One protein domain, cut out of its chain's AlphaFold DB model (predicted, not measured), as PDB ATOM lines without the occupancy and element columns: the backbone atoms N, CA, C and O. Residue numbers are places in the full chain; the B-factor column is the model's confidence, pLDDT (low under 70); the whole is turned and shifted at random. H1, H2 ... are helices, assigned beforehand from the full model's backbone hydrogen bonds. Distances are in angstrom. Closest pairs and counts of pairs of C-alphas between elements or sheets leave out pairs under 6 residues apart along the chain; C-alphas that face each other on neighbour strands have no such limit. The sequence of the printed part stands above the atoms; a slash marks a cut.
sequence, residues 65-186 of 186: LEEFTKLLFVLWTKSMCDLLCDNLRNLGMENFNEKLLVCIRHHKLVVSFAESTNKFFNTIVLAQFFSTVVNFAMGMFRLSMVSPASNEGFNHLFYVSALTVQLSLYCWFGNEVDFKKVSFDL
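Overview. This is residues 65 to 186 of the 186 residues of a protein of Asbolus verrucosus (UniProt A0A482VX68). One long helix, H2, with a kink near residue 121, makes the spine of a rod; H1 folds back along one part of it and H3 along another, as two helical hairpins that share H2. Residues 93 to 98 and 181 to 186 stand free. The printed part has 122 residues and three named helices in the order H1, H2, H3, no named strand, and the class all helix. It is extended, with a radius of gyration of the C-alphas of 21.1 A, and spans 72 by 28 by 25 A.

Arrangement. Start with H1, residues 65 to 89, H2, residues 96 to 145, and H3, residues 151 to 184: they form an up and down bundle, each helix running against the one before it. H1 and H2 are a hairpin and touch, H2 with residues 100 to 121 alone; look at their closest C-alphas, Leu 84 and Cys 103, 6.4 A apart. Their tilt is shallow at 29 degrees, opposite ways. H2 and H3 are a hairpin too, touching through residues 129 to 143 of H2 and 153 to 167 of H3 alone; the closest C-alphas are those of Leu 143 and Gly 153, 5.9 A apart. They run opposite ways at a shallow tilt of 27 degrees. H1 and H3 are close but not clearly touching: their closest C-alphas, Val 74 and Phe 173, are 7.9 A apart. Every backbone O i to N i+4 pair is within hydrogen-bond range in H1 and H3, and 44 of 46 in H2.

Along the chain. Find C-alpha 65 at (-15.452, -9.956, 122.485); from there H1 runs 34.3 A to C-alpha 89. Find C-alpha 96 at (-37.723, 20.537, 108.116), where H2 begins its 68.8 A, with a kink of 33 degrees near residue 121. H3 runs 50.7 A from C-alpha 151 to C-alpha 184 at (-16.627, 16.760, 108.441).

Size, cuts and confidence. The C-alphas farthest apart, those of Glu 94 and Ser 147, are 72.1 A apart. The printed part has no cut; the link H1 to H2 is short and H2 to H3 tight. Look for pLDDT under 70 at residues 65 to 71, 148, 166, 168 to 170, 173 to 174 and 176 to 186; the mean of the printed part is 76.1.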
ATOM      1  N   LEU A  65     -14.848 -11.203 122.846       50.97
ATOM      2  CA  LEU A  65     -15.452  -9.956 122.485       50.97
ATOM      3  C   LEU A  65     -14.451  -8.831 122.275       50.97
ATOM      4  O   LEU A  65     -14.821  -8.001 121.504       50.97
ATOM      5  N   GLU A  66     -13.269  -8.673 122.856       59.38
ATOM      6  CA  GLU A  66     -12.637  -7.335 122.842       59.38
ATOM      7  C   GLU A  66     -12.274  -6.744 121.456       59.38
ATOM      8  O   GLU A  66     -12.645  -5.606 121.163       59.38
ATOM      9  N   GLU A  67     -11.613  -7.494 120.571       60.75
ATOM     10  CA  GLU A  67     -11.375  -7.041 119.187       60.75
ATOM     11  C   GLU A  67     -12.644  -6.993 118.380       60.75
ATOM     12  O   GLU A  67     -12.892  -6.029 117.661       60.75
ATOM     13  N   PHE A  68     -13.477  -8.006 118.569       57.72
ATOM     14  CA  PHE A  68     -14.797  -8.063 117.985       57.72
ATOM     15  C   PHE A  68     -15.682  -6.904 118.464       57.72
ATOM     16  O   PHE A  68     -16.489  -6.399 117.713       57.72
ATOM     17  N   THR A  69     -15.483  -6.406 119.673       65.12
ATOM     18  CA  THR A  69     -16.261  -5.392 120.384       65.12
ATOM     19  C   THR A  69     -15.742  -4.048 119.975       65.12
ATOM     20  O   THR A  69     -16.541  -3.219 119.586       65.12
ATOM     21  N   LYS A  70     -14.428  -3.843 119.918       67.38
ATOM     22  CA  LYS A  70     -13.835  -2.673 119.263       67.38
ATOM     23  C   LYS A  70     -14.307  -2.553 117.818       67.38
ATOM     24  O   LYS A  70     -14.803  -1.496 117.440       67.38
ATOM     25  N   LEU A  71     -14.243  -3.642 117.049       66.44
ATOM     26  CA  LEU A  71     -14.789  -3.724 115.694       66.44
ATOM     27  C   LEU A  71     -16.281  -3.392 115.671       66.44
ATOM     28  O   LEU A  71     -16.689  -2.528 114.907       66.44
ATOM     29  N   LEU A  72     -17.090  -4.015 116.525       70.50
ATOM     30  CA  LEU A  72     -18.530  -3.779 116.610       70.50
ATOM     31  C   LEU A  72     -18.847  -2.338 116.998       70.50
ATOM     32  O   LEU A  72     -19.691  -1.732 116.362       70.50
ATOM     33  N   PHE A  73     -18.173  -1.762 117.990       75.06
ATOM     34  CA  PHE A  73     -18.361  -0.384 118.436       75.06
ATOM     35  C   PHE A  73     -17.975   0.609 117.333       75.06
ATOM     36  O   PHE A  73     -18.701   1.579 117.102       75.06
ATOM     37  N   VAL A  74     -16.878   0.363 116.607       75.31
ATOM     38  CA  VAL A  74     -16.454   1.196 115.468       75.31
ATOM     39  C   VAL A  74     -17.417   1.053 114.289       75.31
ATOM     40  O   VAL A  74     -17.838   2.063 113.728       75.31
ATOM     41  N   LEU A  75     -17.821  -0.170 113.937       77.44
ATOM     42  CA  LEU A  75     -18.800  -0.440 112.878       77.44
ATOM     43  C   LEU A  75     -20.174   0.141 113.218       77.44
ATOM     44  O   LEU A  75     -20.820   0.727 112.355       77.44
ATOM     45  N   TRP A  76     -20.594   0.042 114.477       78.94
ATOM     46  CA  TRP A  76     -21.832   0.627 114.977       78.94
ATOM     47  C   TRP A  76     -21.780   2.149 114.894       78.94
ATOM     48  O   TRP A  76     -22.705   2.766 114.371       78.94
ATOM     49  N   THR A  77     -20.687   2.767 115.350       81.56
ATOM     50  CA  THR A  77     -20.502   4.222 115.248       81.56
ATOM     51  C   THR A  77     -20.511   4.664 113.783       81.56
ATOM     52  O   THR A  77     -21.207   5.614 113.437       81.56
ATOM     53  N   LYS A  78     -19.814   3.934 112.900       80.56
ATOM     54  CA  LYS A  78     -19.799   4.183 111.451       80.56
ATOM     55  C   LYS A  78     -21.202   4.086 110.848       80.56
ATOM     56  O   LYS A  78     -21.609   5.010 110.158       80.56
ATOM     57  N   SER A  79     -21.955   3.038 111.172       80.94
ATOM     58  CA  SER A  79     -23.334   2.851 110.709       80.94
ATOM     59  C   SER A  79     -24.273   3.960 111.195       80.94
ATOM     60  O   SER A  79     -25.090   4.438 110.412       80.94
ATOM     61  N   MET A  80     -24.139   4.413 112.445       81.56
ATOM     62  CA  MET A  80     -24.930   5.531 112.974       81.56
ATOM     63  C   MET A  80     -24.578   6.860 112.290       81.56
ATOM     64  O   MET A  80     -25.470   7.652 111.992       81.56
ATOM     65  N   CYS A  81     -23.298   7.095 111.980       82.81
ATOM     66  CA  CYS A  81     -22.881   8.253 111.185       82.81
ATOM     67  C   CYS A  81     -23.443   8.203 109.761       82.81
ATOM     68  O   CYS A  81     -23.949   9.210 109.273       82.81
ATOM     69  N   ASP A  82     -23.376   7.046 109.102       84.56
ATOM     70  CA  ASP A  82     -23.872   6.888 107.735       84.56
ATOM     71  C   ASP A  82     -25.410   7.074 107.694       84.56
ATOM     72  O   ASP A  82     -25.919   7.811 106.850       84.56
ATOM     73  N   LEU A  83     -26.146   6.549 108.688       85.88
ATOM     74  CA  LEU A  83     -27.589   6.785 108.859       85.88
ATOM     75  C   LEU A  83     -27.922   8.270 109.076       85.88
ATOM     76  O   LEU A  83     -28.908   8.782 108.541       85.88
ATOM     77  N   LEU A  84     -27.119   8.976 109.874       87.31
ATOM     78  CA  LEU A  84     -27.271  10.414 110.080       87.31
ATOM     79  C   LEU A  84     -27.072  11.182 108.763       87.31
ATOM     80  O   LEU A  84     -27.886  12.050 108.445       87.31
ATOM     81  N   CYS A  85     -26.041  10.842 107.985       84.31
ATOM     82  CA  CYS A  85     -25.780  11.436 106.672       84.31
ATOM     83  C   CYS A  85     -26.935  11.209 105.688       84.31
ATOM     84  O   CYS A  85     -27.325  12.140 104.981       84.31
ATOM     85  N   ASP A  86     -27.509  10.006 105.663       87.69
ATOM     86  CA  ASP A  86     -28.653   9.693 104.804       87.69
ATOM     87  C   ASP A  86     -29.911  10.466 105.215       87.69
ATOM     88  O   ASP A  86     -30.629  10.987 104.357       87.69
ATOM     89  N   ASN A  87     -30.163  10.616 106.519       86.50
ATOM     90  CA  ASN A  87     -31.268  11.439 107.017       86.50
ATOM     91  C   ASN A  87     -31.082  12.923 106.670       86.50
ATOM     92  O   ASN A  87     -32.047  13.583 106.284       86.50
ATOM     93  N   LEU A  88     -29.850  13.435 106.757       86.75
ATOM     94  CA  LEU A  88     -29.507  14.800 106.352       86.75
ATOM     95  C   LEU A  88     -29.690  15.015 104.845       86.75
ATOM     96  O   LEU A  88     -30.243  16.030 104.432       86.75
ATOM     97  N   ARG A  89     -29.272  14.058 104.010       86.50
ATOM     98  CA  ARG A  89     -29.451  14.128 102.549       86.50
ATOM     99  C   ARG A  89     -30.915  14.080 102.122       86.50
ATOM    100  O   ARG A  89     -31.277  14.715 101.137       86.50
ATOM    101  N   ASN A  90     -31.746  13.355 102.866       86.56
ATOM    102  CA  ASN A  90     -33.180  13.227 102.610       86.56
ATOM    103  C   ASN A  90     -34.029  14.267 103.371       86.56
ATOM    104  O   ASN A  90     -35.243  14.090 103.529       86.56
ATOM    105  N   LEU A  91     -33.421  15.365 103.842       87.56
ATOM    106  CA  LEU A  91     -34.152  16.496 104.417       87.56
ATOM    107  C   LEU A  91     -35.004  17.178 103.338       87.56
ATOM    108  O   LEU A  91     -34.513  17.924 102.497       87.56
ATOM    109  N   GLY A  92     -36.310  16.923 103.384       86.38
ATOM    110  CA  GLY A  92     -37.311  17.667 102.624       86.38
ATOM    111  C   GLY A  92     -37.766  18.939 103.345       86.38
ATOM    112  O   GLY A  92     -37.549  19.108 104.544       86.38
ATOM    113  N   MET A  93     -38.459  19.813 102.611       82.44
ATOM    114  CA  MET A  93     -39.031  21.058 103.148       82.44
ATOM    115  C   MET A  93     -40.164  20.805 104.160       82.44
ATOM    116  O   MET A  93     -40.403  21.627 105.044       82.44
ATOM    117  N   GLU A  94     -40.846  19.660 104.067       85.81
ATOM    118  CA  GLU A  94     -41.875  19.261 105.029       85.81
ATOM    119  C   GLU A  94     -41.271  18.841 106.370       85.81
ATOM    120  O   GLU A  94     -40.427  17.937 106.445       85.81
ATOM    121  N   ASN A  95     -41.756  19.480 107.439       85.44
ATOM    122  CA  ASN A  95     -41.301  19.285 108.817       85.44
ATOM    123  C   ASN A  95     -39.776  19.425 108.964       85.44
ATOM    124  O   ASN A  95     -39.160  18.754 109.794       85.44
ATOM    125  N   PHE A  96     -39.170  20.318 108.166       87.50
ATOM    126  CA  PHE A  96     -37.723  20.537 108.116       87.50
ATOM    127  C   PHE A  96     -37.119  20.758 109.508       87.50
ATOM    128  O   PHE A  96     -36.182  20.066 109.890       87.50
ATOM    129  N   ASN A  97     -37.705  21.664 110.299       89.44
ATOM    130  CA  ASN A  97     -37.212  21.982 111.641       89.44
ATOM    131  C   ASN A  97     -37.258  20.777 112.589       89.44
ATOM    132  O   ASN A  97     -36.334  20.579 113.370       89.44
ATOM    133  N   GLU A  98     -38.307  19.955 112.514       90.69
ATOM    134  CA  GLU A  98     -38.453  18.774 113.370       90.69
ATOM    135  C   GLU A  98     -37.439  17.689 112.985       90.69
ATOM    136  O   GLU A  98     -36.710  17.186 113.842       90.69
ATOM    137  N   LYS A  99     -37.312  17.394 111.684       87.62
ATOM    138  CA  LYS A  99     -36.325  16.436 111.160       87.62
ATOM    139  C   LYS A  99     -34.891  16.883 111.439       87.62
ATOM    140  O   LYS A  99     -34.057  16.062 111.829       87.62
ATOM    141  N   LEU A 100     -34.607  18.177 111.302       90.12
ATOM    142  CA  LEU A 100     -33.305  18.753 111.624       90.12
ATOM    143  C   LEU A 100     -32.999  18.624 113.123       90.12
ATOM    144  O   LEU A 100     -31.896  18.221 113.490       90.12
ATOM    145  N   LEU A 101     -33.978  18.884 113.996       91.31
ATOM    146  CA  LEU A 101     -33.819  18.728 115.444       91.31
ATOM    147  C   LEU A 101     -33.520  17.270 115.833       91.31
ATOM    148  O   LEU A 101     -32.667  17.021 116.690       91.31
ATOM    149  N   VAL A 102     -34.166  16.302 115.172       89.88
ATOM    150  CA  VAL A 102     -33.877  14.867 115.339       89.88
ATOM    151  C   VAL A 102     -32.449  14.537 114.898       89.88
ATOM    152  O   VAL A 102     -31.733  13.871 115.648       89.88
ATOM    153  N   CYS A 103     -31.999  15.047 113.747       89.50
ATOM    154  CA  CYS A 103     -30.627  14.846 113.266       89.50
ATOM    155  C   CYS A 103     -29.590  15.423 114.244       89.50
ATOM    156  O   CYS A 103     -28.629  14.741 114.598       89.50
ATOM    157  N   ILE A 104     -29.817  16.635 114.763       90.75
ATOM    158  CA  ILE A 104     -28.940  17.270 115.763       90.75
ATOM    159  C   ILE A 104     -28.884  16.435 117.050       90.75
ATOM    160  O   ILE A 104     -27.809  16.237 117.624       90.75
ATOM    161  N   ARG A 105     -30.029  15.922 117.519       91.25
ATOM    162  CA  ARG A 105     -30.081  15.070 118.715       91.25
ATOM    163  C   ARG A 105     -29.347  13.747 118.497       91.25
ATOM    164  O   ARG A 105     -28.611  13.319 119.383       91.25
ATOM    165  N   HIS A 106     -29.519  13.129 117.331       87.94
ATOM    166  CA  HIS A 106     -28.829  11.897 116.963       87.94
ATOM    167  C   HIS A 106     -27.311  12.110 116.889       87.94
ATOM    168  O   HIS A 106     -26.560  11.353 117.496       87.94
ATOM    169  N   HIS A 107     -26.858  13.195 116.254       88.31
ATOM    170  CA  HIS A 107     -25.443  13.562 116.199       88.31
ATOM    171  C   HIS A 107     -24.819  13.685 117.599       88.31
ATOM    172  O   HIS A 107     -23.783  13.082 117.871       88.31
ATOM    173  N   LYS A 108     -25.487  14.386 118.527       90.19
ATOM    174  CA  LYS A 108     -25.012  14.515 119.918       90.19
ATOM    175  C   LYS A 108     -24.882  13.168 120.635       90.19
ATOM    176  O   LYS A 108     -23.947  12.987 121.415       90.19
ATOM    177  N   LEU A 109     -25.800  12.230 120.387       87.38
ATOM    178  CA  LEU A 109     -25.726  10.880 120.956       87.38
ATOM    179  C   LEU A 109     -24.527  10.103 120.402       87.38
ATOM    180  O   LEU A 109     -23.807   9.478 121.178       87.38
ATOM    181  N   VAL A 110     -24.282  10.186 119.092       86.88
ATOM    182  CA  VAL A 110     -23.139   9.525 118.441       86.88
ATOM    183  C   VAL A 110     -21.811  10.067 118.974       86.88
ATOM    184  O   VAL A 110     -20.927   9.280 119.310       86.88
ATOM    185  N   VAL A 111     -21.685  11.388 119.128       86.00
ATOM    186  CA  VAL A 111     -20.475  12.017 119.685       86.00
ATOM    187  C   VAL A 111     -20.230  11.571 121.133       86.00
ATOM    188  O   VAL A 111     -19.141  11.095 121.446       86.00
ATOM    189  N   SER A 112     -21.248  11.626 121.997       86.94
ATOM    190  CA  SER A 112     -21.141  11.192 123.404       86.94
ATOM    191  C   SER A 112     -20.774   9.706 123.545       86.94
ATOM    192  O   SER A 112     -19.950   9.312 124.383       86.94
ATOM    193  N   PHE A 113     -21.344   8.865 122.680       83.12
ATOM    194  CA  PHE A 113     -21.015   7.448 122.615       83.12
ATOM    195  C   PHE A 113     -19.563   7.214 122.186       83.12
ATOM    196  O   PHE A 113     -18.856   6.430 122.827       83.12
ATOM    197  N   ALA A 114     -19.098   7.921 121.152       81.88
ATOM    198  CA  ALA A 114     -17.729   7.821 120.662       81.88
ATOM    199  C   ALA A 114     -16.707   8.265 121.722       81.88
ATOM    200  O   ALA A 114     -15.701   7.585 121.918       81.88
ATOM    201  N   GLU A 115     -16.975   9.346 122.461       83.81
ATOM    202  CA  GLU A 115     -16.110   9.821 123.552       83.81
ATOM    203  C   GLU A 115     -15.990   8.797 124.690       83.81
ATOM    204  O   GLU A 115     -14.882   8.472 125.131       83.81
ATOM    205  N   SER A 116     -17.124   8.247 125.133       80.19
ATOM    206  CA  SER A 116     -17.169   7.225 126.189       80.19
ATOM    207  C   SER A 116     -16.396   5.967 125.783       80.19
ATOM    208  O   SER A 116     -15.585   5.433 126.546       80.19
ATOM    209  N   THR A 117     -16.603   5.543 124.541       76.69
ATOM    210  CA  THR A 117     -15.955   4.385 123.926       76.69
ATOM    211  C   THR A 117     -14.445   4.600 123.774       76.69
ATOM    212  O   THR A 117     -13.650   3.728 124.128       76.69
ATOM    213  N   ASN A 118     -14.023   5.792 123.347       78.19
ATOM    214  CA  ASN A 118     -12.614   6.139 123.186       78.19
ATOM    215  C   ASN A 118     -11.858   6.135 124.525       78.19
ATOM    216  O   ASN A 118     -10.740   5.629 124.600       78.19
ATOM    217  N   LYS A 119     -12.467   6.635 125.609       79.06
ATOM    218  CA  LYS A 119     -11.845   6.620 126.946       79.06
ATOM    219  C   LYS A 119     -11.561   5.194 127.432       79.06
ATOM    220  O   LYS A 119     -10.487   4.929 127.977       79.06
ATOM    221  N   PHE A 120     -12.512   4.287 127.222       74.19
ATOM    222  CA  PHE A 120     -12.358   2.874 127.564       74.19
ATOM    223  C   PHE A 120     -11.296   2.208 126.681       74.19
ATOM    224  O   PHE A 120     -10.346   1.613 127.193       74.19
ATOM    225  N   PHE A 121     -11.390   2.378 125.361       72.94
ATOM    226  CA  PHE A 121     -10.475   1.720 124.436       72.94
ATOM    227  C   PHE A 121      -9.052   2.243 124.479       72.94
ATOM    228  O   PHE A 121      -8.149   1.432 124.318       72.94
ATOM    229  N   ASN A 122      -8.814   3.526 124.746       76.25
ATOM    230  CA  ASN A 122      -7.455   4.065 124.801       76.25
ATOM    231  C   ASN A 122      -6.593   3.331 125.844       76.25
ATOM    232  O   ASN A 122      -5.471   2.918 125.562       76.25
ATOM    233  N   THR A 123      -7.158   3.079 127.028       73.06
ATOM    234  CA  THR A 123      -6.462   2.348 128.102       73.06
ATOM    235  C   THR A 123      -6.136   0.916 127.681       73.06
ATOM    236  O   THR A 123      -5.044   0.410 127.938       73.06
ATOM    237  N   ILE A 124      -7.076   0.265 126.998       73.94
ATOM    238  CA  ILE A 124      -6.940  -1.132 126.601       73.94
ATOM    239  C   ILE A 124      -5.982  -1.281 125.415       73.94
ATOM    240  O   ILE A 124      -5.123  -2.155 125.419       73.94
ATOM    241  N   VAL A 125      -6.084  -0.400 124.418       74.00
ATOM    242  CA  VAL A 125      -5.160  -0.334 123.279       74.00
ATOM    243  C   VAL A 125      -3.735  -0.115 123.780       74.00
ATOM    244  O   VAL A 125      -2.835  -0.827 123.345       74.00
ATOM    245  N   LEU A 126      -3.529   0.779 124.751       76.44
ATOM    246  CA  LEU A 126      -2.213   0.995 125.351       76.44
ATOM    247  C   LEU A 126      -1.651  -0.289 125.986       76.44
ATOM    248  O   LEU A 126      -0.514  -0.666 125.701       76.44
ATOM    249  N   ALA A 127      -2.447  -0.991 126.799       71.88
ATOM    250  CA  ALA A 127      -2.041  -2.267 127.393       71.88
ATOM    251  C   ALA A 127      -1.718  -3.330 126.324       71.88
ATOM    252  O   ALA A 127      -0.724  -4.055 126.441       71.88
ATOM    253  N   GLN A 128      -2.509  -3.373 125.250       70.19
ATOM    254  CA  GLN A 128      -2.327  -4.309 124.144       70.19
ATOM    255  C   GLN A 128      -1.051  -4.026 123.342       70.19
ATOM    256  O   GLN A 128      -0.339  -4.963 122.982       70.19
ATOM    257  N   PHE A 129      -0.689  -2.760 123.116       76.12
ATOM    258  CA  PHE A 129       0.586  -2.401 122.482       76.12
ATOM    259  C   PHE A 129       1.786  -2.907 123.293       76.12
ATOM    260  O   PHE A 129       2.688  -3.533 122.739       76.12
ATOM    261  N   PHE A 130       1.789  -2.713 124.615       77.44
ATOM    262  CA  PHE A 130       2.881  -3.218 125.456       77.44
ATOM    263  C   PHE A 130       2.962  -4.749 125.447       77.44
ATOM    264  O   PHE A 130       4.047  -5.313 125.297       77.44
ATOM    265  N   SER A 131       1.815  -5.423 125.558       74.81
ATOM    266  CA  SER A 131       1.742  -6.887 125.534       74.81
ATOM    267  C   SER A 131       2.200  -7.466 124.191       74.81
ATOM    268  O   SER A 131       3.011  -8.394 124.153       74.81
ATOM    269  N   THR A 132       1.736  -6.904 123.072       76.44
ATOM    270  CA  THR A 132       2.091  -7.383 121.727       76.44
ATOM    271  C   THR A 132       3.576  -7.189 121.431       76.44
ATOM    272  O   THR A 132       4.189  -8.109 120.902       76.44
ATOM    273  N   VAL A 133       4.197  -6.079 121.851       82.25
ATOM    274  CA  VAL A 133       5.647  -5.852 121.684       82.25
ATOM    275  C   VAL A 133       6.477  -6.907 122.422       82.25
ATOM    276  O   VAL A 133       7.424  -7.451 121.850       82.25
ATOM    277  N   VAL A 134       6.121  -7.240 123.667       79.19
ATOM    278  CA  VAL A 134       6.831  -8.272 124.447       79.19
ATOM    279  C   VAL A 134       6.681  -9.649 123.797       79.19
ATOM    280  O   VAL A 134       7.673 -10.359 123.621       79.19
ATOM    281  N   ASN A 135       5.461 -10.013 123.390       77.44
ATOM    282  CA  ASN A 135       5.193 -11.294 122.734       77.44
ATOM    283  C   ASN A 135       5.863 -11.394 121.359       77.44
ATOM    284  O   ASN A 135       6.404 -12.445 121.016       77.44
ATOM    285  N   PHE A 136       5.899 -10.300 120.597       81.62
ATOM    286  CA  PHE A 136       6.584 -10.232 119.312       81.62
ATOM    287  C   PHE A 136       8.097 -10.408 119.483       81.62
ATOM    288  O   PHE A 136       8.701 -11.243 118.810       81.62
ATOM    289  N   ALA A 137       8.710  -9.689 120.429       82.06
ATOM    290  CA  ALA A 137      10.138  -9.809 120.719       82.06
ATOM    291  C   ALA A 137      10.515 -11.231 121.167       82.06
ATOM    292  O   ALA A 137      11.485 -11.807 120.671       82.06
ATOM    293  N   MET A 138       9.722 -11.827 122.063       77.12
ATOM    294  CA  MET A 138       9.954 -13.192 122.531       77.12
ATOM    295  C   MET A 138       9.713 -14.229 121.424       77.12
ATOM    296  O   MET A 138      10.521 -15.145 121.269       77.12
ATOM    297  N   GLY A 139       8.663 -14.065 120.616       78.50
ATOM    298  CA  GLY A 139       8.361 -14.929 119.473       78.50
ATOM    299  C   GLY A 139       9.462 -14.910 118.410       78.50
ATOM    300  O   GLY A 139       9.922 -15.967 117.983       78.50
ATOM    301  N   MET A 140       9.964 -13.725 118.055       82.00
ATOM    302  CA  MET A 140      11.083 -13.562 117.117       82.00
ATOM    303  C   MET A 140      12.393 -14.154 117.656       82.00
ATOM    304  O   MET A 140      13.148 -14.791 116.915       82.00
ATOM    305  N   PHE A 141      12.659 -13.998 118.956       82.25
ATOM    306  CA  PHE A 141      13.818 -14.621 119.596       82.25
ATOM    307  C   PHE A 141      13.730 -16.153 119.564       82.25
ATOM    308  O   PHE A 141      14.707 -16.822 119.225       82.25
ATOM    309  N   ARG A 142      12.552 -16.720 119.851       72.94
ATOM    310  CA  ARG A 142      12.307 -18.166 119.745       72.94
ATOM    311  C   ARG A 142      12.496 -18.667 118.315       72.94
ATOM    312  O   ARG A 142      13.216 -19.642 118.131       72.94
ATOM    313  N   LEU A 143      11.943 -17.966 117.323       80.69
ATOM    314  CA  LEU A 143      12.121 -18.273 115.896       80.69
ATOM    315  C   LEU A 143      13.591 -18.277 115.461       80.69
ATOM    316  O   LEU A 143      13.966 -19.060 114.597       80.69
ATOM    317  N   SER A 144      14.430 -17.448 116.082       82.50
ATOM    318  CA  SER A 144      15.871 -17.403 115.796       82.50
ATOM    319  C   SER A 144      16.644 -18.605 116.362       82.50
ATOM    320  O   SER A 144      17.780 -18.845 115.958       82.50
ATOM    321  N   MET A 145      16.053 -19.343 117.309       76.88
ATOM    322  CA  MET A 145      16.685 -20.463 118.021       76.88
ATOM    323  C   MET A 145      16.164 -21.840 117.582       76.88
ATOM    324  O   MET A 145      16.844 -22.839 117.811       76.88
ATOM    325  N   VAL A 146      14.973 -21.912 116.981       80.50
ATOM    326  CA  VAL A 146      14.364 -23.160 116.490       80.50
ATOM    327  C   VAL A 146      14.552 -23.301 114.982       80.50
ATOM    328  O   VAL A 146      14.654 -22.310 114.264       80.50
ATOM    329  N   SER A 147      14.598 -24.535 114.469       80.62
ATOM    330  CA  SER A 147      14.708 -24.723 113.019       80.62
ATOM    331  C   SER A 147      13.395 -24.307 112.332       80.62
ATOM    332  O   SER A 147      12.314 -24.680 112.802       80.62
ATOM    333  N   PRO A 148      13.447 -23.568 111.209       68.88
ATOM    334  CA  PRO A 148      12.246 -23.032 110.562       68.88
ATOM    335  C   PRO A 148      11.330 -24.115 109.970       68.88
ATOM    336  O   PRO A 148      10.146 -23.869 109.776       68.88
ATOM    337  N   ALA A 149      11.855 -25.319 109.714       76.25
ATOM    338  CA  ALA A 149      11.093 -26.468 109.216       76.25
ATOM    339  C   ALA A 149      10.546 -27.383 110.333       76.25
ATOM    340  O   ALA A 149       9.929 -28.406 110.041       76.25
ATOM    341  N   SER A 150      10.790 -27.058 111.609       85.06
ATOM    342  CA  SER A 150      10.198 -27.788 112.735       85.06
ATOM    343  C   SER A 150       8.746 -27.366 112.974       85.06
ATOM    344  O   SER A 150       8.369 -26.220 112.725       85.06
ATOM    345  N   ASN A 151       7.938 -28.276 113.528       78.25
ATOM    346  CA  ASN A 151       6.554 -27.978 113.912       78.25
ATOM    347  C   ASN A 151       6.480 -26.832 114.943       78.25
ATOM    348  O   ASN A 151       5.589 -25.992 114.879       78.25
ATOM    349  N   GLU A 152       7.454 -26.750 115.858       75.38
ATOM    350  CA  GLU A 152       7.584 -25.638 116.811       75.38
ATOM    351  C   GLU A 152       7.868 -24.300 116.113       75.38
ATOM    352  O   GLU A 152       7.232 -23.294 116.433       75.38
ATOM    353  N   GLY A 153       8.772 -24.285 115.129       74.94
ATOM    354  CA  GLY A 153       9.063 -23.099 114.320       74.94
ATOM    355  C   GLY A 153       7.846 -22.612 113.536       74.94
ATOM    356  O   GLY A 153       7.543 -21.420 113.558       74.94
ATOM    357  N   PHE A 154       7.096 -23.527 112.916       74.88
ATOM    358  CA  PHE A 154       5.880 -23.184 112.177       74.88
ATOM    359  C   PHE A 154       4.788 -22.602 113.089       74.88
ATOM    360  O   PHE A 154       4.184 -21.580 112.759       74.88
ATOM    361  N   ASN A 155       4.591 -23.185 114.276       73.06
ATOM    362  CA  ASN A 155       3.642 -22.673 115.269       73.06
ATOM    363  C   ASN A 155       4.022 -21.268 115.755       73.06
ATOM    364  O   ASN A 155       3.165 -20.389 115.847       73.06
ATOM    365  N   HIS A 156       5.308 -21.024 116.026       74.81
ATOM    366  CA  HIS A 156       5.778 -19.696 116.417       74.81
ATOM    367  C   HIS A 156       5.679 -18.673 115.279       74.81
ATOM    368  O   HIS A 156       5.361 -17.513 115.538       74.81
ATOM    369  N   LEU A 157       5.892 -19.090 114.029       77.25
ATOM    370  CA  LEU A 157       5.739 -18.227 112.858       77.25
ATOM    371  C   LEU A 157       4.280 -17.798 112.680       77.25
ATOM    372  O   LEU A 157       4.010 -16.613 112.491       77.25
ATOM    373  N   PHE A 158       3.348 -18.747 112.792       74.81
ATOM    374  CA  PHE A 158       1.913 -18.470 112.736       74.81
ATOM    375  C   PHE A 158       1.459 -17.565 113.889       74.81
ATOM    376  O   PHE A 158       0.660 -16.651 113.700       74.81
ATOM    377  N   TYR A 159       2.010 -17.768 115.085       73.94
ATOM    378  CA  TYR A 159       1.733 -16.910 116.232       73.94
ATOM    379  C   TYR A 159       2.201 -15.461 116.007       73.94
ATOM    380  O   TYR A 159       1.436 -14.521 116.211       73.94
ATOM    381  N   VAL A 160       3.435 -15.260 115.531       76.75
ATOM    382  CA  VAL A 160       3.981 -13.919 115.251       76.75
ATOM    383  C   VAL A 160       3.242 -13.232 114.093       76.75
ATOM    384  O   VAL A 160       2.997 -12.023 114.152       76.75
ATOM    385  N   SER A 161       2.845 -13.975 113.055       74.38
ATOM    386  CA  SER A 161       2.062 -13.413 111.950       74.38
ATOM    387  C   SER A 161       0.661 -12.994 112.403       74.38
ATOM    388  O   SER A 161       0.227 -11.893 112.062       74.38
ATOM    389  N   ALA A 162      -0.001 -13.794 113.244       72.94
ATOM    390  CA  ALA A 162      -1.288 -13.441 113.838       72.94
ATOM    391  C   ALA A 162      -1.202 -12.141 114.658       72.94
ATOM    392  O   ALA A 162      -1.996 -11.227 114.435       72.94
ATOM    393  N   LEU A 163      -0.183 -12.000 115.517       71.19
ATOM    394  CA  LEU A 163       0.067 -10.762 116.274       71.19
ATOM    395  C   LEU A 163       0.292  -9.538 115.365       71.19
ATOM    396  O   LEU A 163      -0.100  -8.420 115.700       71.19
ATOM    397  N   THR A 164       0.908  -9.736 114.199       72.19
ATOM    398  CA  THR A 164       1.163  -8.656 113.230       72.19
ATOM    399  C   THR A 164      -0.126  -8.196 112.542       72.19
ATOM    400  O   THR A 164      -0.350  -6.993 112.376       72.19
ATOM    401  N   VAL A 165      -0.993  -9.139 112.161       70.94
ATOM    402  CA  VAL A 165      -2.319  -8.838 111.594       70.94
ATOM    403  C   VAL A 165      -3.173  -8.093 112.616       70.94
ATOM    404  O   VAL A 165      -3.774  -7.071 112.285       70.94
ATOM    405  N   GLN A 166      -3.151  -8.555 113.864       66.94
ATOM    406  CA  GLN A 166      -3.835  -7.929 114.988       66.94
ATOM    407  C   GLN A 166      -3.454  -6.446 115.134       66.94
ATOM    408  O   GLN A 166      -4.316  -5.568 115.135       66.94
ATOM    409  N   LEU A 167      -2.150  -6.150 115.156       73.75
ATOM    410  CA  LEU A 167      -1.630  -4.784 115.251       73.75
ATOM    411  C   LEU A 167      -2.015  -3.915 114.041       73.75
ATOM    412  O   LEU A 167      -2.380  -2.750 114.193       73.75
ATOM    413  N   SER A 168      -1.959  -4.489 112.839       67.19
ATOM    414  CA  SER A 168      -2.273  -3.782 111.593       67.19
ATOM    415  C   SER A 168      -3.744  -3.370 111.517       67.19
ATOM    416  O   SER A 168      -4.046  -2.264 111.070       67.19
ATOM    417  N   LEU A 169      -4.658  -4.219 112.001       65.62
ATOM    418  CA  LEU A 169      -6.085  -3.902 112.079       65.62
ATOM    419  C   LEU A 169      -6.347  -2.719 113.019       65.62
ATOM    420  O   LEU A 169      -7.075  -1.802 112.644       65.62
ATOM    421  N   TYR A 170      -5.712  -2.683 114.196       68.50
ATOM    422  CA  TYR A 170      -5.831  -1.543 115.115       68.50
ATOM    423  C   TYR A 170      -5.424  -0.221 114.463       68.50
ATOM    424  O   TYR A 170      -6.165   0.762 114.534       68.50
ATOM    425  N   CYS A 171      -4.269  -0.208 113.798       73.00
ATOM    426  CA  CYS A 171      -3.767   0.976 113.105       73.00
ATOM    427  C   CYS A 171      -4.680   1.389 111.940       73.00
ATOM    428  O   CYS A 171      -4.931   2.577 111.745       73.00
ATOM    429  N   TRP A 172      -5.219   0.419 111.197       70.69
ATOM    430  CA  TRP A 172      -6.147   0.675 110.096       70.69
ATOM    431  C   TRP A 172      -7.419   1.392 110.566       70.69
ATOM    432  O   TRP A 172      -7.805   2.409 109.989       70.69
ATOM    433  N   PHE A 173      -8.056   0.907 111.639       64.56
ATOM    434  CA  PHE A 173      -9.264   1.547 112.173       64.56
ATOM    435  C   PHE A 173      -8.996   2.927 112.765       64.56
ATOM    436  O   PHE A 173      -9.826   3.821 112.596       64.56
ATOM    437  N   GLY A 174      -7.847   3.116 113.420       67.81
ATOM    438  CA  GLY A 174      -7.426   4.437 113.887       67.81
ATOM    439  C   GLY A 174      -7.373   5.454 112.744       67.81
ATOM    440  O   GLY A 174      -7.954   6.532 112.860       67.81
ATOM    441  N   ASN A 175      -6.770   5.070 111.614       70.25
ATOM    442  CA  ASN A 175      -6.677   5.929 110.433       70.25
ATOM    443  C   ASN A 175      -8.051   6.261 109.832       70.25
ATOM    444  O   ASN A 175      -8.316   7.419 109.527       70.25
ATOM    445  N   GLU A 176      -8.940   5.274 109.677       67.31
ATOM    446  CA  GLU A 176     -10.281   5.483 109.102       67.31
ATOM    447  C   GLU A 176     -11.102   6.514 109.903       67.31
ATOM    448  O   GLU A 176     -11.800   7.353 109.327       67.31
ATOM    449  N   VAL A 177     -11.013   6.472 111.239       65.25
ATOM    450  CA  VAL A 177     -11.701   7.434 112.115       65.25
ATOM    451  C   VAL A 177     -11.133   8.843 111.940       65.25
ATOM    452  O   VAL A 177     -11.901   9.805 111.920       65.25
ATOM    453  N   ASP A 178      -9.814   8.970 111.799       66.06
ATOM    454  CA  ASP A 178      -9.150  10.264 111.627       66.06
ATOM    455  C   ASP A 178      -9.498  10.906 110.273       66.06
ATOM    456  O   ASP A 178      -9.895  12.071 110.217       66.06
ATOM    457  N   PHE A 179      -9.501  10.114 109.193       60.56
ATOM    458  CA  PHE A 179      -9.931  10.569 107.866       60.56
ATOM    459  C   PHE A 179     -11.374  11.084 107.852       60.56
ATOM    460  O   PHE A 179     -11.659  12.107 107.225       60.56
ATOM    461  N   LYS A 180     -12.294  10.406 108.554       58.19
ATOM    462  CA  LYS A 180     -13.692  10.851 108.614       58.19
ATOM    463  C   LYS A 180     -13.849  12.175 109.368       58.19
ATOM    464  O   LYS A 180     -14.645  12.997 108.927       58.19
ATOM    465  N   LYS A 181     -13.092  12.428 110.442       58.25
ATOM    466  CA  LYS A 181     -13.138  13.727 111.150       58.25
ATOM    467  C   LYS A 181     -12.746  14.884 110.234       58.25
ATOM    468  O   LYS A 181     -13.511  15.830 110.100       58.25
ATOM    469  N   VAL A 182     -11.632  14.735 109.517       52.53
ATOM    470  CA  VAL A 182     -11.151  15.743 108.558       52.53
ATOM    471  C   VAL A 182     -12.193  16.039 107.473       52.53
ATOM    472  O   VAL A 182     -12.338  17.184 107.066       52.53
ATOM    473  N   SER A 183     -12.956  15.036 107.029       43.47
ATOM    474  CA  SER A 183     -14.014  15.236 106.025       43.47
ATOM    475  C   SER A 183     -15.274  15.953 106.530       43.47
ATOM    476  O   SER A 183     -16.047  16.421 105.704       43.47
ATOM    477  N   PHE A 184     -15.502  16.021 107.847       43.34
ATOM    478  CA  PHE A 184     -16.627  16.760 108.441       43.34
ATOM    479  C   PHE A 184     -16.254  18.194 108.855       43.34
ATOM    480  O   PHE A 184     -17.154  19.012 109.033       43.34
ATOM    481  N   ASP A 185     -14.959  18.495 108.997       39.84
ATOM    482  CA  ASP A 185     -14.432  19.832 109.314       39.84
ATOM    483  C   ASP A 185     -14.154  20.699 108.057       39.84
ATOM    484  O   ASP A 185     -13.678  21.830 108.179       39.84
ATOM    485  N   LEU A 186     -14.450  20.178 106.856       35.97
ATOM    486  CA  LEU A 186     -14.342  20.832 105.538       35.97
ATOM    487  C   LEU A 186     -15.729  21.078 104.932       35.97
ATOM    488  O   LEU A 186     -15.910  22.163 104.332       35.97
TER     489      LEU A 186